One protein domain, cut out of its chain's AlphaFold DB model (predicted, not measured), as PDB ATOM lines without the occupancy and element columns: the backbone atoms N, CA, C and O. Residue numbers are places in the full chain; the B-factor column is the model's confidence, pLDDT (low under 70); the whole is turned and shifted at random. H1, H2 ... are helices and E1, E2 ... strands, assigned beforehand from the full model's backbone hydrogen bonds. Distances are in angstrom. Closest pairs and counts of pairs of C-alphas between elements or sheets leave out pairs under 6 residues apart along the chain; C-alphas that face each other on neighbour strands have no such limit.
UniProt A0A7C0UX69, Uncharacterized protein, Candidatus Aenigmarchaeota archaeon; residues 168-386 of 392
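Overview. This is residues 168 to 386 of the 392 residues of an uncharacterized protein of Candidatus Aenigmarchaeota archaeon (UniProt A0A7C0UX69). A twisted sheet of eight strands, curled like part of a barrel, runs through the middle of this domain, with H2 and H3 to one side of it and H4 and H5 to the other. A small second sheet packs with E8 on H5 and with E10 on E2, and residues 383 to 386 stick out as a short tail. The printed part has 219 residues, with five named helices and ten named strands in the order E1 E2 E3 H1 H2 E4 H3 E5 E6 H4 E7 H5 E8 E9 E10; the class is mixed, helices and strands. The large sheet is mixed, in the order E5 E4 E6 E7 E3 E2 E1 E9; E8 and E10 are antiparallel. The whole is compact, with a radius of gyration of the C-alphas of 16.1 A, and rounded, spanning 43 by 42 by 39 A.

Along the chain. Find C-alpha 168 at (543.369, 446.532, 380.037), where E1 begins and runs to 174. Next come E2, residues 178 to 185, 18.4 A long and bending by 69 degrees at 181; E3, 188 to 192; H1, 195 to 198; and H2, 202 to 215, 20.1 A. Read on to E4, 219 to 224; H3, 234 to 245; E5, 249 to 254; E6, 267 to 271; H4, 291 to 302; and E7, 306 to 311. H5, 320 to 334, spans 22.3 A; E8, 339 to 346, bends by 91 degrees at 343. E9 is 355 to 359, and E10, 376 to 381, ends at C-alpha 381, (555.146, 453.909, 381.086).

Arrangement. Start at the meander E1 E2 E3, each strand the antiparallel neighbour of the one before: N 179 and O 173 are 2.9 A apart, N 190 and O 183 2.8 A. E7 is parallel to E3, with N 309 and O 189 at 2.8 A. E4, H3, E5 and E6, H4, E7 are strand-helix-strand units, parallel neighbour strands with a helix between, with right-handed crossovers. H2 is on the sheet at a height of 10.9 A, over E6 and E7; H1, H3, H4 and H5 only graze it. H4 touches H5 with residues 294 to 298 alone, the C-alphas of Ile 298 and Gly 334 coming closest, 5.6 A. In H2 and H4 every O i to N i+4 pair is within hydrogen-bond range; in H3 7 of 8 are, in H5 9 of 11, and H1 is too short for one.

Size, cuts and confidence. The C-alphas of Ala 234 and Tyr 385 are the two farthest apart, 47.7 A. The printed part has no cut. The links E5 to E6, E6 to H4 and E9 to E10 are long. The mean pLDDT of the printed part is 84.4; look for values under 70 at residues 313 to 324 and 344 to 352, among others.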
ATOM      1  N   LYS A 168     544.561 446.260 380.835       92.94
ATOM      2  CA  LYS A 168     543.369 446.532 380.037       92.94
ATOM      3  C   LYS A 168     543.083 448.025 380.050       92.94
ATOM      4  O   LYS A 168     543.251 448.684 381.076       92.94
ATOM      5  N   VAL A 169     542.624 448.548 378.918       92.75
ATOM      6  CA  VAL A 169     542.242 449.957 378.785       92.75
ATOM      7  C   VAL A 169     540.813 450.038 378.250       92.75
ATOM      8  O   VAL A 169     540.617 450.043 377.038       92.75
ATOM      9  N   PRO A 170     539.792 450.030 379.121       93.75
ATOM     10  CA  PRO A 170     538.413 449.993 378.649       93.75
ATOM     11  C   PRO A 170     537.916 451.321 378.067       93.75
ATOM     12  O   PRO A 170     536.947 451.319 377.316       93.75
ATOM     13  N   ILE A 171     538.539 452.451 378.418       92.56
ATOM     14  CA  ILE A 171     538.138 453.778 377.930       92.56
ATOM     15  C   ILE A 171     539.378 454.528 377.456       92.56
ATOM     16  O   ILE A 171     540.346 454.690 378.207       92.56
ATOM     17  N   TYR A 172     539.317 455.012 376.222       90.44
ATOM     18  CA  TYR A 172     540.279 455.925 375.620       90.44
ATOM     19  C   TYR A 172     539.613 457.258 375.325       90.44
ATOM     20  O   TYR A 172     538.419 457.316 375.071       90.44
ATOM     21  N   CYS A 173     540.393 458.320 375.252       87.12
ATOM     22  CA  CYS A 173     539.987 459.543 374.589       87.12
ATOM     23  C   CYS A 173     540.716 459.677 373.247       87.12
ATOM     24  O   CYS A 173     541.896 459.341 373.133       87.12
ATOM     25  N   GLU A 174     540.005 460.202 372.250       81.94
ATOM     26  CA  GLU A 174     540.449 460.324 370.857       81.94
ATOM     27  C   GLU A 174     541.009 461.728 370.526       81.94
ATOM     28  O   GLU A 174     540.699 462.304 369.482       81.94
ATOM     29  N   TYR A 175     541.837 462.316 371.400       70.94
ATOM     30  CA  TYR A 175     542.450 463.636 371.175       70.94
ATOM     31  C   TYR A 175     543.969 463.531 370.991       70.94
ATOM     32  O   TYR A 175     544.700 463.186 371.919       70.94
ATOM     33  N   ASN A 176     544.462 463.879 369.795       64.19
ATOM     34  CA  ASN A 176     545.869 463.708 369.397       64.19
ATOM     35  C   ASN A 176     546.377 462.260 369.596       64.19
ATOM     36  O   ASN A 176     547.497 462.028 370.058       64.19
ATOM     37  N   GLY A 177     545.536 461.289 369.224       69.06
ATOM     38  CA  GLY A 177     545.755 459.849 369.397       69.06
ATOM     39  C   GLY A 177     544.897 459.251 370.517       69.06
ATOM     40  O   GLY A 177     544.209 459.977 371.228       69.06
ATOM     41  N   LYS A 178     544.955 457.922 370.676       80.31
ATOM     42  CA  LYS A 178     544.247 457.195 371.740       80.31
ATOM     43  C   LYS A 178     544.976 457.357 373.073       80.31
ATOM     44  O   LYS A 178     546.004 456.714 373.293       80.31
ATOM     45  N   GLN A 179     544.450 458.202 373.953       83.69
ATOM     46  CA  GLN A 179     544.977 458.380 375.307       83.69
ATOM     47  C   GLN A 179     544.159 457.550 376.302       83.69
ATOM     48  O   GLN A 179     542.934 457.651 376.292       83.69
ATOM     49  N   PRO A 180     544.790 456.712 377.139       87.69
ATOM     50  CA  PRO A 180     544.072 455.888 378.105       87.69
ATOM     51  C   PRO A 180     543.432 456.746 379.206       87.69
ATOM     52  O   PRO A 180     544.119 457.536 379.849       87.69
ATOM     53  N   ILE A 181     542.134 456.544 379.442       88.75
ATOM     54  CA  ILE A 181     541.349 457.214 380.493       88.75
ATOM     55  C   ILE A 181     541.115 456.275 381.664       88.75
ATOM     56  O   ILE A 181     541.326 456.643 382.814       88.75
ATOM     57  N   LEU A 182     540.705 455.045 381.360       92.38
ATOM     58  CA  LEU A 182     540.490 454.001 382.346       92.38
ATOM     59  C   LEU A 182     541.525 452.907 382.115       92.38
ATOM     60  O   LEU A 182     541.525 452.262 381.070       92.38
ATOM     61  N   LEU A 183     542.408 452.710 383.084       93.38
ATOM     62  CA  LEU A 183     543.421 451.661 383.083       93.38
ATOM     63  C   LEU A 183     543.089 450.648 384.173       93.38
ATOM     64  O   LEU A 183     542.749 451.016 385.295       93.38
ATOM     65  N   LEU A 184     543.239 449.370 383.858       93.88
ATOM     66  CA  LEU A 184     543.001 448.267 384.777       93.88
ATOM     67  C   LEU A 184     544.210 447.333 384.767       93.88
ATOM     68  O   LEU A 184     544.650 446.897 383.702       93.88
ATOM     69  N   LYS A 185     544.700 446.996 385.962       91.75
ATOM     70  CA  LYS A 185     545.659 445.914 386.203       91.75
ATOM     71  C   LYS A 185     545.250 445.169 387.465       91.75
ATOM     72  O   LYS A 185     545.245 445.766 388.538       91.75
ATOM     73  N   ASN A 186     544.983 443.870 387.365       88.06
ATOM     74  CA  ASN A 186     544.591 443.042 388.511       88.06
ATOM     75  C   ASN A 186     543.400 443.656 389.284       88.06
ATOM     76  O   ASN A 186     542.337 443.886 388.715       88.06
ATOM     77  N   ASN A 187     543.601 443.935 390.570       93.56
ATOM     78  CA  ASN A 187     542.674 444.548 391.519       93.56
ATOM     79  C   ASN A 187     542.836 446.079 391.625       93.56
ATOM     80  O   ASN A 187     542.373 446.677 392.592       93.56
ATOM     81  N   VAL A 188     543.500 446.726 390.659       96.69
ATOM     82  CA  VAL A 188     543.718 448.180 390.631       96.69
ATOM     83  C   VAL A 188     543.105 448.787 389.375       96.69
ATOM     84  O   VAL A 188     543.471 448.422 388.254       96.69
ATOM     85  N   ILE A 189     542.213 449.757 389.566       96.44
ATOM     86  CA  ILE A 189     541.626 450.583 388.511       96.44
ATOM     87  C   ILE A 189     542.106 452.018 388.697       96.44
ATOM     88  O   ILE A 189     542.062 452.562 389.798       96.44
ATOM     89  N   LEU A 190     542.546 452.633 387.608       93.50
ATOM     90  CA  LEU A 190     542.968 454.023 387.550       93.50
ATOM     91  C   LEU A 190     542.100 454.756 386.526       93.50
ATOM     92  O   LEU A 190     542.159 454.446 385.338       93.50
ATOM     93  N   LEU A 191     541.301 455.708 387.002       91.62
ATOM     94  CA  LEU A 191     540.462 456.589 386.199       91.62
ATOM     95  C   LEU A 191     541.080 457.987 386.166       91.62
ATOM     96  O   LEU A 191     541.270 458.623 387.201       91.62
ATOM     97  N   ALA A 192     541.379 458.459 384.967       86.12
ATOM     98  CA  ALA A 192     542.101 459.691 384.708       86.12
ATOM     99  C   ALA A 192     541.174 460.755 384.147       86.12
ATOM    100  O   ALA A 192     541.372 461.199 383.025       86.12
ATOM    101  N   ASP A 193     540.137 461.079 384.905       80.06
ATOM    102  CA  ASP A 193     539.275 462.226 384.669       80.06
ATOM    103  C   ASP A 193     538.403 462.431 385.912       80.06
ATOM    104  O   ASP A 193     537.470 461.665 386.170       80.06
ATOM    105  N   THR A 194     538.713 463.452 386.711       78.50
ATOM    106  CA  THR A 194     537.894 463.781 387.885       78.50
ATOM    107  C   THR A 194     536.626 464.548 387.500       78.50
ATOM    108  O   THR A 194     535.720 464.684 388.322       78.50
ATOM    109  N   TYR A 195     536.521 465.069 386.272       78.00
ATOM    110  CA  TYR A 195     535.375 465.872 385.856       78.00
ATOM    111  C   TYR A 195     534.077 465.082 385.942       78.00
ATOM    112  O   TYR A 195     533.111 465.594 386.492       78.00
ATOM    113  N   ASN A 196     534.085 463.824 385.506       75.25
ATOM    114  CA  ASN A 196     532.949 462.906 385.634       75.25
ATOM    115  C   ASN A 196     532.493 462.727 387.090       75.25
ATOM    116  O   ASN A 196     531.309 462.604 387.385       75.25
ATOM    117  N   TRP A 197     533.428 462.793 388.040       83.94
ATOM    118  CA  TRP A 197     533.089 462.803 389.460       83.94
ATOM    119  C   TRP A 197     532.477 464.143 389.917       83.94
ATOM    120  O   TRP A 197     531.575 464.180 390.758       83.94
ATOM    121  N   ILE A 198     532.962 465.269 389.389       80.06
ATOM    122  CA  ILE A 198     532.482 466.617 389.737       80.06
ATOM    123  C   ILE A 198     531.111 466.913 389.110       80.06
ATOM    124  O   ILE A 198     530.235 467.443 389.799       80.06
ATOM    125  N   ASN A 199     530.929 466.584 387.835       78.06
ATOM    126  CA  ASN A 199     529.711 466.762 387.059       78.06
ATOM    127  C   ASN A 199     529.141 465.386 386.712       78.06
ATOM    128  O   ASN A 199     529.480 464.786 385.697       78.06
ATOM    129  N   VAL A 200     528.325 464.876 387.624       81.19
ATOM    130  CA  VAL A 200     527.857 463.497 387.598       81.19
ATOM    131  C   VAL A 200     526.743 463.313 386.567       81.19
ATOM    132  O   VAL A 200     525.658 463.872 386.726       81.19
ATOM    133  N   GLY A 201     526.984 462.463 385.569       84.00
ATOM    134  CA  GLY A 201     525.965 461.946 384.653       84.00
ATOM    135  C   GLY A 201     525.681 460.446 384.822       84.00
ATOM    136  O   GLY A 201     526.229 459.757 385.694       84.00
ATOM    137  N   ASN A 202     524.788 459.921 383.976       87.94
ATOM    138  CA  ASN A 202     524.357 458.513 384.003       87.94
ATOM    139  C   ASN A 202     525.505 457.544 383.682       87.94
ATOM    140  O   ASN A 202     525.551 456.422 384.193       87.94
ATOM    141  N   GLU A 203     526.432 457.967 382.833       89.44
ATOM    142  CA  GLU A 203     527.645 457.248 382.463       89.44
ATOM    143  C   GLU A 203     528.591 457.080 383.657       89.44
ATOM    144  O   GLU A 203     529.096 455.982 383.892       89.44
ATOM    145  N   THR A 204     528.740 458.112 384.492       89.38
ATOM    146  CA  THR A 204     529.524 458.026 385.733       89.38
ATOM    147  C   THR A 204     528.894 457.046 386.721       89.38
ATOM    148  O   THR A 204     529.579 456.178 387.266       89.38
ATOM    149  N   GLU A 205     527.576 457.134 386.922       91.31
ATOM    150  CA  GLU A 205     526.837 456.190 387.764       91.31
ATOM    151  C   GLU A 205     527.006 454.746 387.276       91.31
ATOM    152  O   GLU A 205     527.286 453.842 388.067       91.31
ATOM    153  N   THR A 206     526.846 454.522 385.974       93.62
ATOM    154  CA  THR A 206     526.959 453.192 385.366       93.62
ATOM    155  C   THR A 206     528.373 452.637 385.530       93.62
ATOM    156  O   THR A 206     528.532 451.493 385.957       93.62
ATOM    157  N   LEU A 207     529.402 453.454 385.285       94.94
ATOM    158  CA  LEU A 207     530.795 453.048 385.448       94.94
ATOM    159  C   LEU A 207     531.117 452.670 386.901       94.94
ATOM    160  O   LEU A 207     531.697 451.613 387.138       94.94
ATOM    161  N   LEU A 208     530.722 453.484 387.886       94.19
ATOM    162  CA  LEU A 208     530.997 453.201 389.302       94.19
ATOM    163  C   LEU A 208     530.250 451.959 389.799       94.19
ATOM    164  O   LEU A 208     530.798 451.178 390.577       94.19
ATOM    165  N   ASN A 209     529.026 451.741 389.313       94.25
ATOM    166  CA  ASN A 209     528.279 450.511 389.559       94.25
ATOM    167  C   ASN A 209     529.012 449.282 389.013       94.25
ATOM    168  O   ASN A 209     529.163 448.297 389.737       94.25
ATOM    169  N   ASN A 210     529.503 449.353 387.774       96.44
ATOM    170  CA  ASN A 210     530.263 448.268 387.165       96.44
ATOM    171  C   ASN A 210     531.600 448.031 387.886       96.44
ATOM    172  O   ASN A 210     531.993 446.883 388.061       96.44
ATOM    173  N   ILE A 211     532.288 449.089 388.335       96.62
ATOM    174  CA  ILE A 211     533.530 448.982 389.119       96.62
ATOM    175  C   ILE A 211     533.275 448.269 390.451       96.62
ATOM    176  O   ILE A 211     534.008 447.339 390.787       96.62
ATOM    177  N   ALA A 212     532.237 448.671 391.189       96.50
ATOM    178  CA  ALA A 212     531.891 448.051 392.466       96.50
ATOM    179  C   ALA A 212     531.599 446.550 392.306       96.50
ATOM    180  O   ALA A 212     532.087 445.743 393.099       96.50
ATOM    181  N   ASP A 213     530.851 446.186 391.259       95.75
ATOM    182  CA  ASP A 213     530.513 444.796 390.948       95.75
ATOM    183  C   ASP A 213     531.735 443.993 390.480       95.75
ATOM    184  O   ASP A 213     531.915 442.856 390.912       95.75
ATOM    185  N   TYR A 214     532.588 444.586 389.638       96.38
ATOM    186  CA  TYR A 214     533.810 443.961 389.127       96.38
ATOM    187  C   TYR A 214     534.802 443.641 390.247       96.38
ATOM    188  O   TYR A 214     535.383 442.557 390.274       96.38
ATOM    189  N   PHE A 215     534.993 444.566 391.190       96.50
ATOM    190  CA  PHE A 215     535.847 444.322 392.348       96.50
ATOM    191  C   PHE A 215     535.264 443.301 393.324       96.50
ATOM    192  O   PHE A 215     536.031 442.612 393.999       96.50
ATOM    193  N   GLY A 216     533.937 443.194 393.411       92.75
ATOM    194  CA  GLY A 216     533.275 442.342 394.394       92.75
ATOM    195  C   GLY A 216     533.537 442.785 395.839       92.75
ATOM    196  O   GLY A 216     534.105 443.841 396.107       92.75
ATOM    197  N   GLY A 217     533.082 441.996 396.814       93.50
ATOM    198  CA  GLY A 217     533.039 442.450 398.210       93.50
ATOM    199  C   GLY A 217     531.996 443.555 398.420       93.50
ATOM    200  O   GLY A 217     531.426 444.087 397.470       93.50
ATOM    201  N   LYS A 218     531.664 443.857 399.674       96.25
ATOM    202  CA  LYS A 218     530.567 444.788 399.998       96.25
ATOM    203  C   LYS A 218     531.013 445.992 400.808       96.25
ATOM    204  O   LYS A 218     530.274 446.967 400.841       96.25
ATOM    205  N   ARG A 219     532.181 445.955 401.446       98.06
ATOM    206  CA  ARG A 219     532.686 447.041 402.293       98.06
ATOM    207  C   ARG A 219     533.597 447.950 401.475       98.06
ATOM    208  O   ARG A 219     534.685 447.534 401.084       98.06
ATOM    209  N   ILE A 220     533.155 449.178 401.227       98.31
ATOM    210  CA  ILE A 220     533.881 450.175 400.437       98.31
ATOM    211  C   ILE A 220     534.285 451.320 401.360       98.31
ATOM    212  O   ILE A 220     533.430 451.928 402.003       98.31
ATOM    213  N   LEU A 221     535.578 451.631 401.401       97.94
ATOM    214  CA  LEU A 221     536.076 452.888 401.950       97.94
ATOM    215  C   LEU A 221     536.273 453.879 400.808       97.94
ATOM    216  O   LEU A 221     537.104 453.648 399.934       97.94
ATOM    217  N   LEU A 222     535.560 454.998 400.838       97.12
ATOM    218  CA  LEU A 222     535.736 456.092 399.891       97.12
ATOM    219  C   LEU A 222     536.420 457.265 400.595       97.12
ATOM    220  O   LEU A 222     535.884 457.828 401.550       97.12
ATOM    221  N   VAL A 223     537.599 457.645 400.104       94.62
ATOM    222  CA  VAL A 223     538.398 458.754 400.631       94.62
ATOM    223  C   VAL A 223     538.485 459.889 399.616       94.62
ATOM    224  O   VAL A 223     538.805 459.664 398.451       94.62
ATOM    225  N   PHE A 224     538.249 461.114 400.078       91.25
ATOM    226  CA  PHE A 224     538.362 462.337 399.278       91.25
ATOM    227  C   PHE A 224     539.010 463.469 400.089       91.25
ATOM    228  O   PHE A 224     539.059 463.414 401.321       91.25
ATOM    229  N   GLU A 225     539.472 464.525 399.420       85.62
ATOM    230  CA  GLU A 225     540.178 465.639 400.075       85.62
ATOM    231  C   GLU A 225     539.499 466.998 399.871       85.62
ATOM    232  O   GLU A 225     539.307 467.778 400.819       85.62
ATOM    233  N   GLU A 226     539.127 467.284 398.622       82.62
ATOM    234  CA  GLU A 226     538.596 468.575 398.204       82.62
ATOM    235  C   GLU A 226     537.092 468.693 398.438       82.62
ATOM    236  O   GLU A 226     536.327 467.746 398.280       82.62
ATOM    237  N   ASN A 227     536.633 469.910 398.732       83.00
ATOM    238  CA  ASN A 227     535.194 470.163 398.829       83.00
ATOM    239  C   ASN A 227     534.464 469.941 397.490       83.00
ATOM    240  O   ASN A 227     533.314 469.523 397.495       83.00
ATOM    241  N   ILE A 228     535.110 470.212 396.346       82.44
ATOM    242  CA  ILE A 228     534.467 470.086 395.025       82.44
ATOM    243  C   ILE A 228     534.213 468.626 394.628       82.44
ATOM    244  O   ILE A 228     533.255 468.342 393.915       82.44
ATOM    245  N   THR A 229     535.026 467.697 395.137       85.88
ATOM    246  CA  THR A 229     534.869 466.252 394.935       85.88
ATOM    247  C   THR A 229     534.118 465.580 396.087       85.88
ATOM    248  O   THR A 229     534.060 464.353 396.136       85.88
ATOM    249  N   ASN A 230     533.510 466.350 396.999       89.81
ATOM    250  CA  ASN A 230     532.799 465.824 398.162       89.81
ATOM    251  C   ASN A 230     531.671 464.849 397.750       89.81
ATOM    252  O   ASN A 230     530.692 465.289 397.141       89.81
ATOM    253  N   PRO A 231     531.760 463.553 398.102       89.31
ATOM    254  CA  PRO A 231     530.787 462.530 397.719       89.31
ATOM    255  C   PRO A 231     529.395 462.718 398.325       89.31
ATOM    256  O   PRO A 231     528.439 462.129 397.838       89.31
ATOM    257  N   GLU A 232     529.276 463.525 399.381       89.31
ATOM    258  CA  GLU A 232     528.012 463.762 400.089       89.31
ATOM    259  C   GLU A 232     527.206 464.952 399.523       89.31
ATOM    260  O   GLU A 232     526.135 465.275 400.037       89.31
ATOM    261  N   GLU A 233     527.683 465.595 398.450       89.75
ATOM    262  CA  GLU A 233     526.887 466.548 397.658       89.75
ATOM    263  C   GLU A 233     525.772 465.825 396.886       89.75
ATOM    264  O   GLU A 233     525.956 464.683 396.470       89.75
ATOM    265  N   ALA A 234     524.630 466.489 396.662       85.50
ATOM    266  CA  ALA A 234     523.370 465.855 396.243       85.50
ATOM    267  C   ALA A 234     523.496 464.843 395.081       85.50
ATOM    268  O   ALA A 234     523.039 463.707 395.219       85.50
ATOM    269  N   ASP A 235     524.150 465.218 393.976       84.31
ATOM    270  CA  ASP A 235     524.243 464.367 392.779       84.31
ATOM    271  C   ASP A 235     525.136 463.133 392.999       84.31
ATOM    272  O   ASP A 235     524.765 462.010 392.651       84.31
ATOM    273  N   ARG A 236     526.291 463.307 393.657       90.25
ATOM    274  CA  ARG A 236     527.207 462.205 394.011       90.25
ATOM    275  C   ARG A 236     526.613 461.301 395.083       90.25
ATOM    276  O   ARG A 236     526.709 460.077 394.990       90.25
ATOM    277  N   LYS A 237     525.948 461.896 396.072       92.50
ATOM    278  CA  LYS A 237     525.301 461.170 397.160       92.50
ATOM    279  C   LYS A 237     524.223 460.236 396.628       92.50
ATOM    280  O   LYS A 237     524.143 459.100 397.082       92.50
ATOM    281  N   ASN A 238     523.458 460.666 395.625       91.44
ATOM    282  CA  ASN A 238     522.458 459.822 394.975       91.44
ATOM    283  C   ASN A 238     523.075 458.545 394.368       91.44
ATOM    284  O   ASN A 238     522.510 457.463 394.523       91.44
ATOM    285  N   ILE A 239     524.259 458.626 393.745       90.81
ATOM    286  CA  ILE A 239     524.985 457.433 393.267       90.81
ATOM    287  C   ILE A 239     525.351 456.515 394.436       90.81
ATOM    288  O   ILE A 239     525.123 455.304 394.370       90.81
ATOM    289  N   LEU A 240     525.911 457.077 395.511       93.94
ATOM    290  CA  LEU A 240     526.296 456.291 396.683       93.94
ATOM    291  C   LEU A 240     525.084 455.633 397.346       93.94
ATOM    292  O   LEU A 240     525.159 454.472 397.741       93.94
ATOM    293  N   ASP A 241     523.957 456.333 397.427       94.06
ATOM    294  CA  ASP A 241     522.712 455.810 397.981       94.06
ATOM    295  C   ASP A 241     522.158 454.669 397.123       94.06
ATOM    296  O   ASP A 241     521.744 453.642 397.664       94.06
ATOM    297  N   LYS A 242     522.249 454.759 395.792       92.94
ATOM    298  CA  LYS A 242     521.913 453.637 394.900       92.94
ATOM    299  C   LYS A 242     522.821 452.429 395.124       92.94
ATOM    300  O   LYS A 242     522.320 451.309 395.208       92.94
ATOM    301  N   LEU A 243     524.130 452.619 395.282       94.00
ATOM    302  CA  LEU A 243     525.040 451.523 395.635       94.00
ATOM    303  C   LEU A 243     524.702 450.926 397.014       94.00
ATOM    304  O   LEU A 243     524.662 449.703 397.163       94.00
ATOM    305  N   ARG A 244     524.375 451.759 398.008       95.88
ATOM    306  CA  ARG A 244     523.923 451.302 399.334       95.88
ATOM    307  C   ARG A 244     522.650 450.459 399.236       95.88
ATOM    308  O   ARG A 244     522.586 449.385 399.829       95.88
ATOM    309  N   LEU A 245     521.680 450.868 398.413       95.88
ATOM    310  CA  LEU A 245     520.464 450.089 398.130       95.88
ATOM    311  C   LEU A 245     520.759 448.741 397.449       95.88
ATOM    312  O   LEU A 245     520.012 447.783 397.634       95.88
ATOM    313  N   ARG A 246     521.872 448.629 396.712       94.75
ATOM    314  CA  ARG A 246     522.384 447.370 396.131       94.75
ATOM    315  C   ARG A 246     523.187 446.516 397.133       94.75
ATOM    316  O   ARG A 246     523.783 445.499 396.758       94.75
ATOM    317  N   GLY A 247     523.209 446.911 398.405       95.94
ATOM    318  CA  GLY A 247     523.804 446.164 399.513       95.94
ATOM    319  C   GLY A 247     525.286 446.443 399.763       95.94
ATOM    320  O   GLY A 247     525.918 445.676 400.488       95.94
ATOM    321  N   TYR A 248     525.860 447.489 399.165       96.88
ATOM    322  CA  TYR A 248     527.217 447.933 399.493       96.88
ATOM    323  C   TYR A 248     527.215 448.763 400.786       96.88
ATOM    324  O   TYR A 248     526.404 449.668 400.963       96.88
ATOM    325  N   ASN A 249     528.143 448.477 401.694       97.38
ATOM    326  CA  ASN A 249     528.410 449.284 402.877       97.38
ATOM    327  C   ASN A 249     529.525 450.288 402.558       97.38
ATOM    328  O   ASN A 249     530.694 449.905 402.489       97.38
ATOM    329  N   ILE A 250     529.149 451.548 402.332       97.12
ATOM    330  CA  ILE A 250     530.066 452.612 401.905       97.12
ATOM    331  C   ILE A 250     530.353 453.555 403.071       97.12
ATOM    332  O   ILE A 250     529.487 454.351 403.451       97.12
ATOM    333  N   ASP A 251     531.581 453.490 403.585       96.75
ATOM    334  CA  ASP A 251     532.137 454.452 404.537       96.75
ATOM    335  C   ASP A 251     532.823 455.583 403.765       96.75
ATOM    336  O   ASP A 251     533.770 455.352 403.011       96.75
ATOM    337  N   VAL A 252     532.330 456.810 403.932       95.31
ATOM    338  CA  VAL A 252     532.859 458.001 403.263       95.31
ATOM    339  C   VAL A 252     533.678 458.801 404.263       95.31
ATOM    340  O   VAL A 252     533.156 459.291 405.266       95.31
ATOM    341  N   ARG A 253     534.966 458.992 403.971       92.62
ATOM    342  CA  ARG A 253     535.882 459.745 404.830       92.62
ATOM    343  C   ARG A 253     536.566 460.862 404.067       92.62
ATOM    344  O   ARG A 253     537.223 460.648 403.055       92.62
ATOM    345  N   ARG A 254     536.498 462.068 404.623       90.44
ATOM    346  CA  ARG A 254     537.417 463.130 404.222       90.44
ATOM    347  C   ARG A 254     538.797 462.839 404.808       90.44
ATOM    348  O   ARG A 254     538.903 462.606 406.015       90.44
ATOM    349  N   HIS A 255     539.852 462.916 404.003       90.25
ATOM    350  CA  HIS A 255     541.228 462.850 404.499       90.25
ATOM    351  C   HIS A 255     541.561 464.122 405.293       90.25
ATOM    352  O   HIS A 255     541.962 465.150 404.760       90.25
ATOM    353  N   ALA A 256     541.295 464.072 406.596       84.81
ATOM    354  CA  ALA A 256     541.594 465.140 407.555       84.81
ATOM    355  C   ALA A 256     542.486 464.653 408.714       84.81
ATOM    356  O   ALA A 256     542.873 465.428 409.593       84.81
ATOM    357  N   SER A 257     542.817 463.362 408.719       84.19
ATOM    358  CA  SER A 257     543.701 462.681 409.663       84.19
ATOM    359  C   SER A 257     544.212 461.395 409.021       84.19
ATOM    360  O   SER A 257     543.567 460.892 408.106       84.19
ATOM    361  N   LYS A 258     545.320 460.842 409.542       86.44
ATOM    362  CA  LYS A 258     545.819 459.526 409.118       86.44
ATOM    363  C   LYS A 258     544.675 458.512 409.180       86.44
ATOM    364  O   LYS A 258     544.069 458.334 410.239       86.44
ATOM    365  N   ILE A 259     544.405 457.856 408.061       86.62
ATOM    366  CA  ILE A 259     543.484 456.732 407.981       86.62
ATOM    367  C   ILE A 259     544.282 455.460 408.287       86.62
ATOM    368  O   ILE A 259     545.444 455.324 407.912       86.62
ATOM    369  N   THR A 260     543.671 454.571 409.058       85.44
ATOM    370  CA  THR A 260     544.220 453.264 409.450       85.44
ATOM    371  C   THR A 260     543.121 452.219 409.286       85.44
ATOM    372  O   THR A 260     541.968 452.585 409.032       85.44
ATOM    373  N   ASN A 261     543.469 450.943 409.452       87.56
ATOM    374  CA  ASN A 261     542.557 449.799 409.374       87.56
ATOM    375  C   ASN A 261     541.939 449.598 407.980       87.56
ATOM    376  O   ASN A 261     540.748 449.338 407.821       87.56
ATOM    377  N   PHE A 262     542.756 449.742 406.938       91.75
ATOM    378  CA  PHE A 262     542.335 449.504 405.556       91.75
ATOM    379  C   PHE A 262     541.879 448.051 405.312       91.75
ATOM    380  O   PHE A 262     541.091 447.798 404.408       91.75
ATOM    381  N   GLU A 263     542.334 447.104 406.135       90.75
ATOM    382  CA  GLU A 263     541.937 445.691 406.131       90.75
ATOM    383  C   GLU A 263     540.465 445.432 406.498       90.75
ATOM    384  O   GLU A 263     539.948 444.348 406.218       90.75
ATOM    385  N   ASP A 264     539.773 446.413 407.085       94.88
ATOM    386  CA  ASP A 264     538.344 446.316 407.410       94.88
ATOM    387  C   ASP A 264     537.437 446.475 406.179       94.88
ATOM    388  O   ASP A 264     536.214 446.332 406.279       94.88
ATOM    389  N   TYR A 265     538.018 446.751 405.014       97.88
ATOM    390  CA  TYR A 265     537.303 446.989 403.769       97.88
ATOM    391  C   TYR A 265     537.677 445.948 402.718       97.88
ATOM    392  O   TYR A 265     538.719 445.306 402.790       97.88
ATOM    393  N   ASP A 266     536.804 445.773 401.734       98.00
ATOM    394  CA  ASP A 266     537.067 444.924 400.571       98.00
ATOM    395  C   ASP A 266     537.591 445.776 399.401       98.00
ATOM    396  O   ASP A 266     538.392 445.318 398.582       98.00
ATOM    397  N   GLN A 267     537.165 447.043 399.351       98.06
ATOM    398  CA  GLN A 267     537.545 448.010 398.330       98.06
ATOM    399  C   GLN A 267     537.927 449.357 398.956       98.06
ATOM    400  O   GLN A 267     537.284 449.819 399.899       98.06
ATOM    401  N   ILE A 268     538.927 450.022 398.378       98.25
ATOM    402  CA  ILE A 268     539.314 451.400 398.696       98.25
ATOM    403  C   ILE A 268     539.194 452.243 397.435       98.25
ATOM    404  O   ILE A 268     539.766 451.908 396.399       98.25
ATOM    405  N   TRP A 269     538.455 453.342 397.511       97.62
ATOM    406  CA  TRP A 269     538.288 454.301 396.428       97.62
ATOM    407  C   TRP A 269     538.912 455.624 396.863       97.62
ATOM    408  O   TRP A 269     538.440 456.251 397.809       97.62
ATOM    409  N   LEU A 270     539.991 456.039 396.204       95.12
ATOM    410  CA  LEU A 270     540.675 457.298 396.489       95.12
ATOM    411  C   LEU A 270     540.375 458.301 395.381       95.12
ATOM    412  O   LEU A 270     540.651 458.040 394.210       95.12
ATOM    413  N   ILE A 271     539.847 459.456 395.769       91.31
ATOM    414  CA  ILE A 271     539.491 460.537 394.854       91.31
ATOM    415  C   ILE A 271     540.485 461.670 395.036       91.31
ATOM    416  O   ILE A 271     540.571 462.254 396.115       91.31
ATOM    417  N   THR A 272     541.251 461.917 393.974       85.94
ATOM    418  CA  THR A 272     542.314 462.925 393.892       85.94
ATOM    419  C   THR A 272     543.289 462.905 395.087       85.94
ATOM    420  O   THR A 272     543.553 463.952 395.675       85.94
ATOM    421  N   PRO A 273     543.868 461.741 395.472       87.88
ATOM    422  CA  PRO A 273     544.743 461.667 396.643       87.88
ATOM    423  C   PRO A 273     546.017 462.507 396.464       87.88
ATOM    424  O   PRO A 273     546.703 462.420 395.444       87.88
ATOM    425  N   GLY A 274     546.355 463.295 397.484       83.19
ATOM    426  CA  GLY A 274     547.486 464.218 397.507       83.19
ATOM    427  C   GLY A 274     547.220 465.557 396.817       83.19
ATOM    428  O   GLY A 274     548.131 466.377 396.721       83.19
ATOM    429  N   PHE A 275     546.010 465.817 396.323       79.69
ATOM    430  CA  PHE A 275     545.678 467.098 395.699       79.69
ATOM    431  C   PHE A 275     545.699 468.244 396.715       79.69
ATOM    432  O   PHE A 275     546.193 469.342 396.452       79.69
ATOM    433  N   CYS A 276     545.221 467.959 397.918       77.75
ATOM    434  CA  CYS A 276     545.299 468.831 399.063       77.75
ATOM    435  C   CYS A 276     546.636 468.736 399.788       77.75
ATOM    436  O   CYS A 276     546.692 469.275 400.879       77.75
ATOM    437  N   ASP A 277     547.716 468.149 399.238       70.31
ATOM    438  CA  ASP A 277     549.030 468.119 399.907       70.31
ATOM    439  C   ASP A 277     549.672 469.535 400.079       70.31
ATOM    440  O   ASP A 277     550.691 469.673 400.761       70.31
ATOM    441  N   GLU A 278     549.030 470.599 399.576       65.00
ATOM    442  CA  GLU A 278     549.283 472.004 399.921       65.00
ATOM    443  C   GLU A 278     547.980 472.754 400.273       65.00
ATOM    444  O   GLU A 278     546.897 472.454 399.768       65.00
ATOM    445  N   ALA A 279     548.068 473.767 401.144       55.47
ATOM    446  CA  ALA A 279     546.903 474.532 401.591       55.47
ATOM    447  C   ALA A 279     546.313 475.392 400.454       55.47
ATOM    448  O   ALA A 279     546.798 476.486 400.160       55.47
ATOM    449  N   THR A 280     545.229 474.916 399.837       60.44
ATOM    450  CA  THR A 280     544.456 475.659 398.827       60.44
ATOM    451  C   THR A 280     543.118 476.155 399.389       60.44
ATOM    452  O   THR A 280     542.665 475.716 400.446       60.44
ATOM    453  N   ARG A 281     542.430 477.047 398.658       59.31
ATOM    454  CA  ARG A 281     541.068 477.499 399.020       59.31
ATOM    455  C   ARG A 281     540.052 476.347 399.106       59.31
ATOM    456  O   ARG A 281     539.087 476.472 399.855       59.31
ATOM    457  N   ASN A 282     540.278 475.248 398.382       66.44
ATOM    458  CA  ASN A 282     539.395 474.074 398.347       66.44
ATOM    459  C   ASN A 282     539.718 473.035 399.436       66.44
ATOM    460  O   ASN A 282     538.913 472.136 399.690       66.44
ATOM    461  N   CYS A 283     540.870 473.181 400.095       72.00
ATOM    462  CA  CYS A 283     541.423 472.244 401.067       72.00
ATOM    463  C   CYS A 283     541.387 472.861 402.470       72.00
ATOM    464  O   CYS A 283     542.395 473.326 403.006       72.00
ATOM    465  N   GLN A 284     540.198 472.911 403.075       64.25
ATOM    466  CA  GLN A 284     540.062 473.358 404.460       64.25
ATOM    467  C   GLN A 284     540.542 472.255 405.414       64.25
ATOM    468  O   GLN A 284     540.096 471.117 405.306       64.25
ATOM    469  N   LYS A 285     541.408 472.607 406.377       65.00
ATOM    470  CA  LYS A 285     542.038 471.675 407.342       65.00
ATOM    471  C   LYS A 285     542.932 470.618 406.672       65.00
ATOM    472  O   LYS A 285     542.767 469.422 406.867       65.00
ATOM    473  N   TYR A 286     543.908 471.127 405.926       66.62
ATOM    474  CA  TYR A 286     545.042 470.419 405.332       66.62
ATOM    475  C   TYR A 286     545.638 469.280 406.186       66.62
ATOM    476  O   TYR A 286     546.031 469.512 407.338       66.62
ATOM    477  N   LYS A 287     545.827 468.100 405.576       75.38
ATOM    478  CA  LYS A 287     546.739 467.052 406.051       75.38
ATOM    479  C   LYS A 287     547.463 466.390 404.890       75.38
ATOM    480  O   LYS A 287     546.863 466.086 403.875       75.38
ATOM    481  N   ARG A 288     548.759 466.153 405.094       82.50
ATOM    482  CA  ARG A 288     549.616 465.452 404.144       82.50
ATOM    483  C   ARG A 288     549.434 463.943 404.257       82.50
ATOM    484  O   ARG A 288     549.349 463.437 405.379       82.50
ATOM    485  N   TRP A 289     549.513 463.223 403.142       87.31
ATOM    486  CA  TRP A 289     549.650 461.764 403.181       87.31
ATOM    487  C   TRP A 289     550.952 461.339 403.854       87.31
ATOM    488  O   TRP A 289     552.061 461.700 403.437       87.31
ATOM    489  N   HIS A 290     550.827 460.520 404.895       86.94
ATOM    490  CA  HIS A 290     551.991 459.949 405.559       86.94
ATOM    491  C   HIS A 290     552.516 458.740 404.779       86.94
ATOM    492  O   HIS A 290     551.761 457.954 404.213       86.94
ATOM    493  N   ARG A 291     553.840 458.545 404.788       88.31
ATOM    494  CA  ARG A 291     554.469 457.398 404.113       88.31
ATOM    495  C   ARG A 291     553.907 456.060 404.604       88.31
ATOM    496  O   ARG A 291     553.718 455.161 403.796       88.31
ATOM    497  N   ASP A 292     553.637 455.949 405.900       90.69
ATOM    498  CA  ASP A 292     553.108 454.720 406.496       90.69
ATOM    499  C   ASP A 292     551.671 454.437 406.049       90.69
ATOM    500  O   ASP A 292     551.338 453.291 405.789       90.69
ATOM    501  N   GLU A 293     550.855 455.476 405.868       92.25
ATOM    502  CA  GLU A 293     549.490 455.362 405.338       92.25
ATOM    503  C   GLU A 293     549.496 454.870 403.880       92.25
ATOM    504  O   GLU A 293     548.791 453.927 403.530       92.25
ATOM    505  N   ILE A 294     550.384 455.423 403.045       93.44
ATOM    506  CA  ILE A 294     550.591 454.939 401.670       93.44
ATOM    507  C   ILE A 294     551.060 453.473 401.672       93.44
ATOM    508  O   ILE A 294     550.598 452.670 400.862       93.44
ATOM    509  N   ASN A 295     551.966 453.100 402.583       93.81
ATOM    510  CA  ASN A 295     552.433 451.719 402.710       93.81
ATOM    511  C   ASN A 295     551.311 450.760 403.139       93.81
ATOM    512  O   ASN A 295     551.300 449.616 402.683       93.81
ATOM    513  N   GLU A 296     550.378 451.200 403.987       95.12
ATOM    514  CA  GLU A 296     549.205 450.410 404.377       95.12
ATOM    515  C   GLU A 296     548.276 450.160 403.175       95.12
ATOM    516  O   GLU A 296     547.884 449.014 402.961       95.12
ATOM    517  N   ILE A 297     548.030 451.161 402.317       95.88
ATOM    518  CA  ILE A 297     547.286 450.978 401.050       95.88
ATOM    519  C   ILE A 297     548.000 449.977 400.134       95.88
ATOM    520  O   ILE A 297     547.383 449.059 399.595       95.88
ATOM    521  N   ILE A 298     549.318 450.119 399.968       95.75
ATOM    522  CA  ILE A 298     550.110 449.197 399.141       95.75
ATOM    523  C   ILE A 298     550.003 447.766 399.679       95.75
ATOM    524  O   ILE A 298     549.828 446.821 398.908       95.75
ATOM    525  N   LYS A 299     550.102 447.596 401.001       95.69
ATOM    526  CA  LYS A 299     549.968 446.296 401.664       95.69
ATOM    527  C   LYS A 299     548.570 445.712 401.470       95.69
ATOM    528  O   LYS A 299     548.463 444.529 401.170       95.69
ATOM    529  N   PHE A 300     547.526 446.527 401.605       97.19
ATOM    530  CA  PHE A 300     546.142 446.129 401.361       97.19
ATOM    531  C   PHE A 300     545.963 445.548 399.951       97.19
ATOM    532  O   PHE A 300     545.493 444.419 399.809       97.19
ATOM    533  N   VAL A 301     546.442 446.254 398.921       96.69
ATOM    534  CA  VAL A 301     546.352 445.784 397.528       96.69
ATOM    535  C   VAL A 301     547.159 444.505 397.309       96.69
ATOM    536  O   VAL A 301     546.676 443.568 396.674       96.69
ATOM    537  N   LYS A 302     548.370 444.419 397.877       94.06
ATOM    538  CA  LYS A 302     549.215 443.212 397.797       94.06
ATOM    539  C   LYS A 302     548.611 441.996 398.497       94.06
ATOM    540  O   LYS A 302     548.943 440.872 398.132       94.06
ATOM    541  N   ASN A 303     547.717 442.218 399.453       95.00
ATOM    542  CA  ASN A 303     546.970 441.172 400.143       95.00
ATOM    543  C   ASN A 303     545.635 440.824 399.453       95.00
ATOM    544  O   ASN A 303     544.860 440.050 400.006       95.00
ATOM    545  N   GLY A 304     545.369 441.367 398.259       95.19
ATOM    546  CA  GLY A 304     544.191 441.043 397.448       95.19
ATOM    547  C   GLY A 304     543.042 442.049 397.530       95.19
ATOM    548  O   GLY A 304     542.044 441.861 396.843       95.19
ATOM    549  N   GLY A 305     543.171 443.126 398.310       97.25
ATOM    550  CA  GLY A 305     542.161 444.184 398.383       97.25
ATOM    551  C   GLY A 305     542.077 445.025 397.104       97.25
ATOM    552  O   GLY A 305     543.085 445.221 396.428       97.25
ATOM    553  N   SER A 306     540.896 445.536 396.757       98.44
ATOM    554  CA  SER A 306     540.678 446.249 395.488       98.44
ATOM    555  C   SER A 306     540.821 447.766 395.615       98.44
ATOM    556  O   SER A 306     540.317 448.362 396.563       98.44
ATOM    557  N   LEU A 307     541.485 448.412 394.655       98.31
ATOM    558  CA  LEU A 307     541.786 449.845 394.687       98.31
ATOM    559  C   LEU A 307     541.272 450.562 393.434       98.31
ATOM    560  O   LEU A 307     541.752 450.305 392.331       98.31
ATOM    561  N   LEU A 308     540.367 451.522 393.617       97.62
ATOM    562  CA  LEU A 308     540.033 452.534 392.616       97.62
ATOM    563  C   LEU A 308     540.807 453.819 392.924       97.62
ATOM    564  O   LEU A 308     540.688 454.375 394.013       97.62
ATOM    565  N   LEU A 309     541.568 454.309 391.954       94.88
ATOM    566  CA  LEU A 309     542.205 455.620 391.983       94.88
ATOM    567  C   LEU A 309     541.534 456.510 390.943       94.88
ATOM    568  O   LEU A 309     541.633 456.236 389.749       94.88
ATOM    569  N   ILE A 310     540.882 457.580 391.387       91.12
ATOM    570  CA  ILE A 310     540.389 458.640 390.507       91.12
ATOM    571  C   ILE A 310     541.366 459.800 390.614       91.12
ATOM    572  O   ILE A 310     541.628 460.306 391.705       91.12
ATOM    573  N   THR A 311     541.918 460.220 389.486       85.56
ATOM    574  CA  THR A 311     542.859 461.332 389.423       85.56
ATOM    575  C   THR A 311     542.422 462.354 388.399       85.56
ATOM    576  O   THR A 311     541.851 462.021 387.365       85.56
ATOM    577  N   ASP A 312     542.789 463.599 388.670       74.69
ATOM    578  CA  ASP A 312     542.788 464.660 387.681       74.69
ATOM    579  C   ASP A 312     544.205 464.899 387.152       74.69
ATOM    580  O   ASP A 312     545.203 464.597 387.815       74.69
ATOM    581  N   SER A 313     544.290 465.458 385.959       61.47
ATOM    582  CA  SER A 313     545.491 466.071 385.389       61.47
ATOM    583  C   SER A 313     545.224 467.455 384.796       61.47
ATOM    584  O   SER A 313     546.154 468.126 384.337       61.47
ATOM    585  N   GLY A 314     543.952 467.850 384.766       54.25
ATOM    586  CA  GLY A 314     543.439 469.047 384.153       54.25
ATOM    587  C   GLY A 314     543.341 470.183 385.142       54.25
ATOM    588  O   GLY A 314     542.562 470.170 386.080       54.25
ATOM    589  N   MET A 315     544.084 471.240 384.847       47.84
ATOM    590  CA  MET A 315     543.755 472.601 385.247       47.84
ATOM    591  C   MET A 315     543.552 472.833 386.748       47.84
ATOM    592  O   MET A 315     542.446 473.037 387.239       47.84
ATOM    593  N   ARG A 316     544.672 473.101 387.419       48.16
ATOM    594  CA  ARG A 316     544.865 474.379 388.125       48.16
ATOM    595  C   ARG A 316     546.347 474.495 388.453       48.16
ATOM    596  O   ARG A 316     546.873 473.654 389.153       48.16
ATOM    597  N   LYS A 317     546.980 475.567 387.954       50.34
ATOM    598  CA  LYS A 317     548.305 476.123 388.312       50.34
ATOM    599  C   LYS A 317     549.411 475.099 388.626       50.34
ATOM    600  O   LYS A 317     549.366 474.436 389.649       50.34
ATOM    601  N   ALA A 318     550.502 475.171 387.859       47.00
ATOM    602  CA  ALA A 318     551.754 474.392 387.914       47.00
ATOM    603  C   ALA A 318     552.353 473.979 389.289       47.00
ATOM    604  O   ALA A 318     553.291 473.185 389.318       47.00
ATOM    605  N   VAL A 319     551.865 474.518 390.408       43.19
ATOM    606  CA  VAL A 319     552.241 474.159 391.780       43.19
ATOM    607  C   VAL A 319     551.418 472.969 392.312       43.19
ATOM    608  O   VAL A 319     552.005 472.053 392.882       43.19
ATOM    609  N   TYR A 320     550.103 472.909 392.056       50.38
ATOM    610  CA  TYR A 320     549.213 471.866 392.607       50.38
ATOM    611  C   TYR A 320     549.452 470.486 391.976       50.38
ATOM    612  O   TYR A 320     549.305 469.449 392.618       50.38
ATOM    613  N   GLU A 321     549.920 470.475 390.730       55.09
ATOM    614  CA  GLU A 321     550.134 469.260 389.945       55.09
ATOM    615  C   GLU A 321     551.338 468.438 390.440       55.09
ATOM    616  O   GLU A 321     551.365 467.228 390.262       55.09
ATOM    617  N   ARG A 322     552.345 469.031 391.101       59.78
ATOM    618  CA  ARG A 322     553.554 468.274 391.480       59.78
ATOM    619  C   ARG A 322     553.328 467.331 392.667       59.78
ATOM    620  O   ARG A 322     553.935 466.260 392.689       59.78
ATOM    621  N   VAL A 323     552.506 467.723 393.642       59.28
ATOM    622  CA  VAL A 323     552.397 466.995 394.920       59.28
ATOM    623  C   VAL A 323     551.334 465.893 394.875       59.28
ATOM    624  O   VAL A 323     551.625 464.774 395.296       59.28
ATOM    625  N   GLY A 324     550.183 466.127 394.230       64.31
ATOM    626  CA  GLY A 324     549.191 465.068 393.975       64.31
ATOM    627  C   GLY A 324     549.757 463.916 393.138       64.31
ATOM    628  O   GLY A 324     549.600 462.741 393.476       64.31
ATOM    629  N   LEU A 325     550.567 464.241 392.120       78.12
ATOM    630  CA  LEU A 325     551.306 463.236 391.350       78.12
ATOM    631  C   LEU A 325     552.305 462.446 392.204       78.12
ATOM    632  O   LEU A 325     552.623 461.307 391.864       78.12
ATOM    633  N   GLU A 326     552.839 463.011 393.290       82.94
ATOM    634  CA  GLU A 326     553.783 462.306 394.159       82.94
ATOM    635  C   GLU A 326     553.089 461.167 394.919       82.94
ATOM    636  O   GLU A 326     553.628 460.058 394.973       82.94
ATOM    637  N   VAL A 327     551.901 461.418 395.479       88.00
ATOM    638  CA  VAL A 327     551.122 460.416 396.224       88.00
ATOM    639  C   VAL A 327     550.636 459.312 395.288       88.00
ATOM    640  O   VAL A 327     550.938 458.141 395.527       88.00
ATOM    641  N   ILE A 328     549.990 459.677 394.175       89.12
ATOM    642  CA  ILE A 328     549.497 458.717 393.178       89.12
ATOM    643  C   ILE A 328     550.639 457.849 392.654       89.12
ATOM    644  O   ILE A 328     550.561 456.623 392.711       89.12
ATOM    645  N   ASN A 329     551.749 458.454 392.219       88.94
ATOM    646  CA  ASN A 329     552.871 457.679 391.692       88.94
ATOM    647  C   ASN A 329     553.520 456.799 392.765       88.94
ATOM    648  O   ASN A 329     553.976 455.705 392.444       88.94
ATOM    649  N   LYS A 330     553.563 457.205 394.042       91.19
ATOM    650  CA  LYS A 330     554.032 456.313 395.120       91.19
ATOM    651  C   LYS A 330     553.133 455.086 395.269       91.19
ATOM    652  O   LYS A 330     553.670 453.985 395.380       91.19
ATOM    653  N   ILE A 331     551.811 455.264 395.227       93.50
ATOM    654  CA  ILE A 331     550.844 454.160 395.288       93.50
ATOM    655  C   ILE A 331     551.018 453.247 394.068       93.50
ATOM    656  O   ILE A 331     551.321 452.069 394.244       93.50
ATOM    657  N   LEU A 332     550.944 453.793 392.846       92.25
ATOM    658  CA  LEU A 332     551.109 453.049 391.587       92.25
ATOM    659  C   LEU A 332     552.425 452.263 391.548       92.25
ATOM    660  O   LEU A 332     552.462 451.099 391.147       92.25
ATOM    661  N   ARG A 333     553.522 452.874 392.013       90.06
ATOM    662  CA  ARG A 333     554.823 452.204 392.111       90.06
ATOM    663  C   ARG A 333     554.814 451.063 393.112       90.06
ATOM    664  O   ARG A 333     555.396 450.026 392.814       90.06
ATOM    665  N   GLY A 334     554.194 451.269 394.271       89.62
ATOM    666  CA  GLY A 334     554.126 450.288 395.344       89.62
ATOM    667  C   GLY A 334     553.276 449.066 395.008       89.62
ATOM    668  O   GLY A 334     553.627 447.972 395.442       89.62
ATOM    669  N   VAL A 335     552.217 449.241 394.211       91.75
ATOM    670  CA  VAL A 335     551.324 448.165 393.730       91.75
ATOM    671  C   VAL A 335     551.745 447.591 392.371       91.75
ATOM    672  O   VAL A 335     550.969 446.911 391.709       91.75
ATOM    673  N   ASP A 336     552.978 447.872 391.935       87.00
ATOM    674  CA  ASP A 336     553.566 447.316 390.713       87.00
ATOM    675  C   ASP A 336     552.778 447.656 389.421       87.00
ATOM    676  O   ASP A 336     552.784 446.917 388.430       87.00
ATOM    677  N   PHE A 337     552.136 448.832 389.395       88.56
ATOM    678  CA  PHE A 337     551.428 449.369 388.230       88.56
ATOM    679  C   PHE A 337     552.414 450.007 387.230       88.56
ATOM    680  O   PHE A 337     553.199 450.873 387.616       88.56
ATOM    681  N   PRO A 338     552.437 449.637 385.941       83.00
ATOM    682  CA  PRO A 338     553.545 449.950 385.031       83.00
ATOM    683  C   PRO A 338     553.597 451.409 384.567       83.00
ATOM    684  O   PRO A 338     554.513 451.778 383.838       83.00
ATOM    685  N   PHE A 339     552.673 452.261 385.001       84.62
ATOM    686  CA  PHE A 339     552.617 453.667 384.619       84.62
ATOM    687  C   PHE A 339     552.913 454.589 385.798       84.62
ATOM    688  O   PHE A 339     552.543 454.299 386.932       84.62
ATOM    689  N   ASP A 340     553.569 455.707 385.498       85.06
ATOM    690  CA  ASP A 340     553.499 456.916 386.311       85.06
ATOM    691  C   ASP A 340     552.565 457.900 385.597       85.06
ATOM    692  O   ASP A 340     552.644 458.068 384.376       85.06
ATOM    693  N   GLN A 341     551.733 458.607 386.349       81.25
ATOM    694  CA  GLN A 341     551.070 459.800 385.847       81.25
ATOM    695  C   GLN A 341     552.089 460.942 385.773       81.25
ATOM    696  O   GLN A 341     552.887 461.151 386.695       81.25
ATOM    697  N   ILE A 342     552.087 461.680 384.667       76.75
ATOM    698  CA  ILE A 342     552.943 462.853 384.486       76.75
ATOM    699  C   ILE A 342     552.107 464.121 384.381       76.75
ATOM    700  O   ILE A 342     550.956 464.092 383.956       76.75
ATOM    701  N   GLN A 343     552.731 465.240 384.746       72.88
ATOM    702  CA  GLN A 343     552.145 466.565 384.618       72.88
ATOM    703  C   GLN A 343     551.939 466.889 383.143       72.88
ATOM    704  O   GLN A 343     552.877 467.237 382.423       72.88
ATOM    705  N   SER A 344     550.712 466.712 382.693       69.81
ATOM    706  CA  SER A 344     550.255 467.056 381.366       69.81
ATOM    707  C   SER A 344     548.757 466.853 381.357       69.81
ATOM    708  O   SER A 344     548.247 465.902 381.944       69.81
ATOM    709  N   CYS A 345     548.086 467.738 380.652       68.25
ATOM    710  CA  CYS A 345     546.725 467.512 380.265       68.25
ATOM    711  C   CYS A 345     546.722 466.997 378.820       68.25
ATOM    712  O   CYS A 345     547.336 467.593 377.928       68.25
ATOM    713  N   VAL A 346     546.052 465.869 378.610       67.19
ATOM    714  CA  VAL A 346     545.616 465.392 377.299       67.19
ATOM    715  C   VAL A 346     544.104 465.260 377.344       67.19
ATOM    716  O   VAL A 346     543.557 465.059 378.417       67.19
ATOM    717  N   CYS A 347     543.433 465.374 376.197       68.94
ATOM    718  CA  CYS A 347     541.975 465.253 376.113       68.94
ATOM    719  C   CYS A 347     541.197 466.364 376.811       68.94
ATOM    720  O   CYS A 347     540.557 466.118 377.823       68.94
ATOM    721  N   ALA A 348     541.242 467.542 376.174       64.19
ATOM    722  CA  ALA A 348     540.726 468.831 376.629       64.19
ATOM    723  C   ALA A 348     541.482 469.422 377.829       64.19
ATOM    724  O   ALA A 348     541.661 468.812 378.868       64.19
ATOM    725  N   CYS A 349     542.021 470.629 377.634       64.38
ATOM    726  CA  CYS A 349     542.880 471.316 378.615       64.38
ATOM    727  C   CYS A 349     542.375 472.704 378.962       64.38
ATOM    728  O   CYS A 349     543.134 473.560 379.427       64.38
ATOM    729  N   ARG A 350     541.103 472.938 378.656       61.75
ATOM    730  CA  ARG A 350     540.387 474.187 378.850       61.75
ATOM    731  C   ARG A 350     539.009 473.841 379.382       61.75
ATOM    732  O   ARG A 350     538.350 472.962 378.837       61.75
ATOM    733  N   GLU A 351     538.580 474.555 380.419       57.56
ATOM    734  CA  GLU A 351     537.232 474.421 380.970       57.56
ATOM    735  C   GLU A 351     536.190 474.555 379.840       57.56
ATOM    736  O   GLU A 351     536.155 475.567 379.136       57.56
ATOM    737  N   GLY A 352     535.361 473.522 379.663       59.59
ATOM    738  CA  GLY A 352     534.262 473.496 378.692       59.59
ATOM    739  C   GLY A 352     534.566 472.797 377.363       59.59
ATOM    740  O   GLY A 352     533.660 472.657 376.544       59.59
ATOM    741  N   GLU A 353     535.795 472.328 377.135       70.75
ATOM    742  CA  GLU A 353     536.080 471.416 376.026       70.75
ATOM    743  C   GLU A 353     535.757 469.980 376.470       70.75
ATOM    744  O   GLU A 353     536.431 469.427 377.323       70.75
ATOM    745  N   ILE A 354     534.723 469.362 375.902       74.31
ATOM    746  CA  ILE A 354     534.416 467.942 376.132       74.31
ATOM    747  C   ILE A 354     534.869 467.159 374.901       74.31
ATOM    748  O   ILE A 354     534.491 467.482 373.772       74.31
ATOM    749  N   GLN A 355     535.704 466.144 375.111       80.12
ATOM    750  CA  GLN A 355     536.154 465.222 374.074       80.12
ATOM    751  C   GLN A 355     535.396 463.903 374.176       80.12
ATOM    752  O   GLN A 355     535.139 463.393 375.265       80.12
ATOM    753  N   LYS A 356     535.078 463.324 373.015       75.88
ATOM    754  CA  LYS A 356     534.463 461.998 372.959       75.88
ATOM    755  C   LYS A 356     535.489 460.921 373.288       75.88
ATOM    756  O   LYS A 356     536.625 460.952 372.804       75.88
ATOM    757  N   SER A 357     535.051 459.946 374.071       86.69
ATOM    758  CA  SER A 357     535.804 458.729 374.330       86.69
ATOM    759  C   SER A 357     535.504 457.632 373.309       86.69
ATOM    760  O   SER A 357     534.486 457.630 372.616       86.69
ATOM    761  N   SER A 358     536.428 456.686 373.232       90.31
ATOM    762  CA  SER A 358     536.249 455.377 372.626       90.31
ATOM    763  C   SER A 358     536.193 454.347 373.747       90.31
ATOM    764  O   SER A 358     537.060 454.328 374.625       90.31
ATOM    765  N   ILE A 359     535.144 453.528 373.738       93.12
ATOM    766  CA  ILE A 359     534.829 452.576 374.801       93.12
ATOM    767  C   ILE A 359     535.004 451.166 374.246       93.12
ATOM    768  O   ILE A 359     534.297 450.752 373.328       93.12
ATOM    769  N   GLU A 360     535.949 450.426 374.813       93.75
ATOM    770  CA  GLU A 360     536.165 449.018 374.493       93.75
ATOM    771  C   GLU A 360     535.177 448.145 375.270       93.75
ATOM    772  O   GLU A 360     534.788 448.462 376.397       93.75
ATOM    773  N   ASN A 361     534.789 447.007 374.691       93.31
ATOM    774  CA  ASN A 361     533.895 446.065 375.358       93.31
ATOM    775  C   ASN A 361     534.594 445.416 376.565       93.31
ATOM    776  O   ASN A 361     535.538 444.639 376.413       93.31
ATOM    777  N   HIS A 362     534.116 445.724 377.768       95.50
ATOM    778  CA  HIS A 362     534.638 445.206 379.024       95.50
ATOM    779  C   HIS A 362     533.526 445.177 380.082       95.50
ATOM    780  O   HIS A 362     532.560 445.931 380.001       95.50
ATOM    781  N   GLU A 363     533.667 444.358 381.127       95.19
ATOM    782  CA  GLU A 363     532.689 444.313 382.229       95.19
ATOM    783  C   GLU A 363     532.518 445.681 382.908       95.19
ATOM    784  O   GLU A 363     531.404 446.078 383.235       95.19
ATOM    785  N   LEU A 364     533.615 446.439 383.018       95.75
ATOM    786  CA  LEU A 364     533.631 447.814 383.537       95.75
ATOM    787  C   LEU A 364     532.826 448.801 382.680       95.75
ATOM    788  O   LEU A 364     532.300 449.781 383.199       95.75
ATOM    789  N   THR A 365     532.712 448.549 381.379       95.56
ATOM    790  CA  THR A 365     532.067 449.450 380.413       95.56
ATOM    791  C   THR A 365     530.718 448.931 379.933       95.56
ATOM    792  O   THR A 365     530.107 449.496 379.026       95.56
ATOM    793  N   LYS A 366     530.205 447.864 380.554       95.56
ATOM    794  CA  LYS A 366     528.902 447.297 380.224       95.56
ATOM    795  C   LYS A 366     527.813 448.366 380.351       95.56
ATOM    796  O   LYS A 366     527.702 449.025 381.381       95.56
ATOM    797  N   ASN A 367     526.987 448.490 379.313       94.69
ATOM    798  CA  ASN A 367     525.918 449.489 379.198       94.69
ATOM    799  C   ASN A 367     526.390 450.958 379.139       94.69
ATOM    800  O   ASN A 367     525.552 451.850 379.243       94.69
ATOM    801  N   LEU A 368     527.686 451.225 378.937       92.81
ATOM    802  CA  LEU A 368     528.173 452.562 378.595       92.81
ATOM    803  C   LEU A 368     528.176 452.734 377.075       92.81
ATOM    804  O   LEU A 368     528.881 452.017 376.367       92.81
ATOM    805  N   SER A 369     527.389 453.685 376.574       86.38
ATOM    806  CA  SER A 369     527.409 454.091 375.161       86.38
ATOM    807  C   SER A 369     528.341 455.270 374.897       86.38
ATOM    808  O   SER A 369     528.853 455.413 373.791       86.38
ATOM    809  N   GLU A 370     528.545 456.113 375.905       87.25
ATOM    810  CA  GLU A 370     529.399 457.293 375.861       87.25
ATOM    811  C   GLU A 370     529.994 457.557 377.245       87.25
ATOM    812  O   GLU A 370     529.498 457.058 378.257       87.25
ATOM    813  N   PHE A 371     531.102 458.291 377.262       88.25
ATOM    814  CA  PHE A 371     531.767 458.738 378.476       88.25
ATOM    815  C   PHE A 371     532.486 460.041 378.144       88.25
ATOM    816  O   PHE A 371     533.448 460.037 377.368       88.25
ATOM    817  N   ASP A 372     531.971 461.150 378.650       83.88
ATOM    818  CA  ASP A 372     532.508 462.471 378.345       83.88
ATOM    819  C   ASP A 372     533.843 462.667 379.054       83.88
ATOM    820  O   ASP A 372     533.986 462.328 380.224       83.88
ATOM    821  N   VAL A 373     534.844 463.190 378.341       79.31
ATOM    822  CA  VAL A 373     536.170 463.441 378.916       79.31
ATOM    823  C   VAL A 373     536.494 464.920 378.824       79.31
ATOM    824  O   VAL A 373     536.502 465.477 377.725       79.31
ATOM    825  N   ASN A 374     536.772 465.556 379.959       74.62
ATOM    826  CA  ASN A 374     537.124 466.980 379.997       74.62
ATOM    827  C   ASN A 374     538.613 467.209 380.248       74.62
ATOM    828  O   ASN A 374     539.171 468.152 379.712       74.62
ATOM    829  N   ALA A 375     539.265 466.366 381.046       70.12
ATOM    830  CA  ALA A 375     540.715 466.391 381.158       70.12
ATOM    831  C   ALA A 375     541.250 465.025 381.562       70.12
ATOM    832  O   ALA A 375     540.757 464.413 382.507       70.12
ATOM    833  N   ALA A 376     542.295 464.569 380.871       71.38
ATOM    834  CA  ALA A 376     542.894 463.275 381.129       71.38
ATOM    835  C   ALA A 376     544.382 463.305 381.424       71.38
ATOM    836  O   ALA A 376     545.173 464.068 380.852       71.38
ATOM    837  N   GLY A 377     544.781 462.470 382.383       70.69
ATOM    838  CA  GLY A 377     546.176 462.309 382.766       70.69
ATOM    839  C   GLY A 377     546.981 461.640 381.677       70.69
ATOM    840  O   GLY A 377     546.573 460.624 381.124       70.69
ATOM    841  N   VAL A 378     548.176 462.167 381.406       75.50
ATOM    842  CA  VAL A 378     549.141 461.399 380.620       75.50
ATOM    843  C   VAL A 378     549.769 460.347 381.518       75.50
ATOM    844  O   VAL A 378     550.457 460.661 382.493       75.50
ATOM    845  N   PHE A 379     549.596 459.088 381.134       79.25
ATOM    846  CA  PHE A 379     550.281 457.967 381.753       79.25
ATOM    847  C   PHE A 379     551.522 457.608 380.964       79.25
ATOM    848  O   PHE A 379     551.475 457.114 379.837       79.25
ATOM    849  N   ARG A 380     552.673 457.849 381.580       77.31
ATOM    850  CA  ARG A 380     553.958 457.480 381.012       77.31
ATOM    851  C   ARG A 380     554.369 456.130 381.556       77.31
ATOM    852  O   ARG A 380     554.517 455.954 382.763       77.31
ATOM    853  N   CYS A 381     554.643 455.197 380.655       79.00
ATOM    854  CA  CYS A 381     555.146 453.909 381.086       79.00
ATOM    855  C   CYS A 381     556.501 454.017 381.801       79.00
ATOM    856  O   CYS A 381     557.420 454.715 381.352       79.00
ATOM    857  N   ARG A 382     556.629 453.266 382.896       77.12
ATOM    858  CA  ARG A 382     557.871 452.990 383.607       77.12
ATOM    859  C   ARG A 382     558.631 451.905 382.853       77.12
ATOM    860  O   ARG A 382     558.317 450.719 382.943       77.12
ATOM    861  N   TYR A 383     559.653 452.323 382.115       69.62
ATOM    862  CA  TYR A 383     560.534 451.375 381.452       69.62
ATOM    863  C   TYR A 383     561.364 450.612 382.487       69.62
ATOM    864  O   TYR A 383     562.029 451.225 383.323       69.62
ATOM    865  N   GLN A 384     561.317 449.283 382.429       71.44
ATOM    866  CA  GLN A 384     562.087 448.397 383.301       71.44
ATOM    867  C   GLN A 384     562.658 447.231 382.487       71.44
ATOM    868  O   GLN A 384     562.234 446.966 381.363       71.44
ATOM    869  N   TYR A 385     563.653 446.544 383.044       68.12
ATOM    870  CA  TYR A 385     564.214 445.330 382.455       68.12
ATOM    871  C   TYR A 385     563.349 444.096 382.845       68.12
ATOM    872  O   TYR A 385     563.247 443.776 384.040       68.12
ATOM    873  N   TYR A 386     562.732 443.416 381.860       58.62
ATOM    874  CA  TYR A 386     561.731 442.328 382.033       58.62
ATOM    875  C   TYR A 386     562.221 440.906 381.673       58.62
ATOM    876  O   TYR A 386     563.269 440.740 381.056       58.62
TER     877      TYR A 386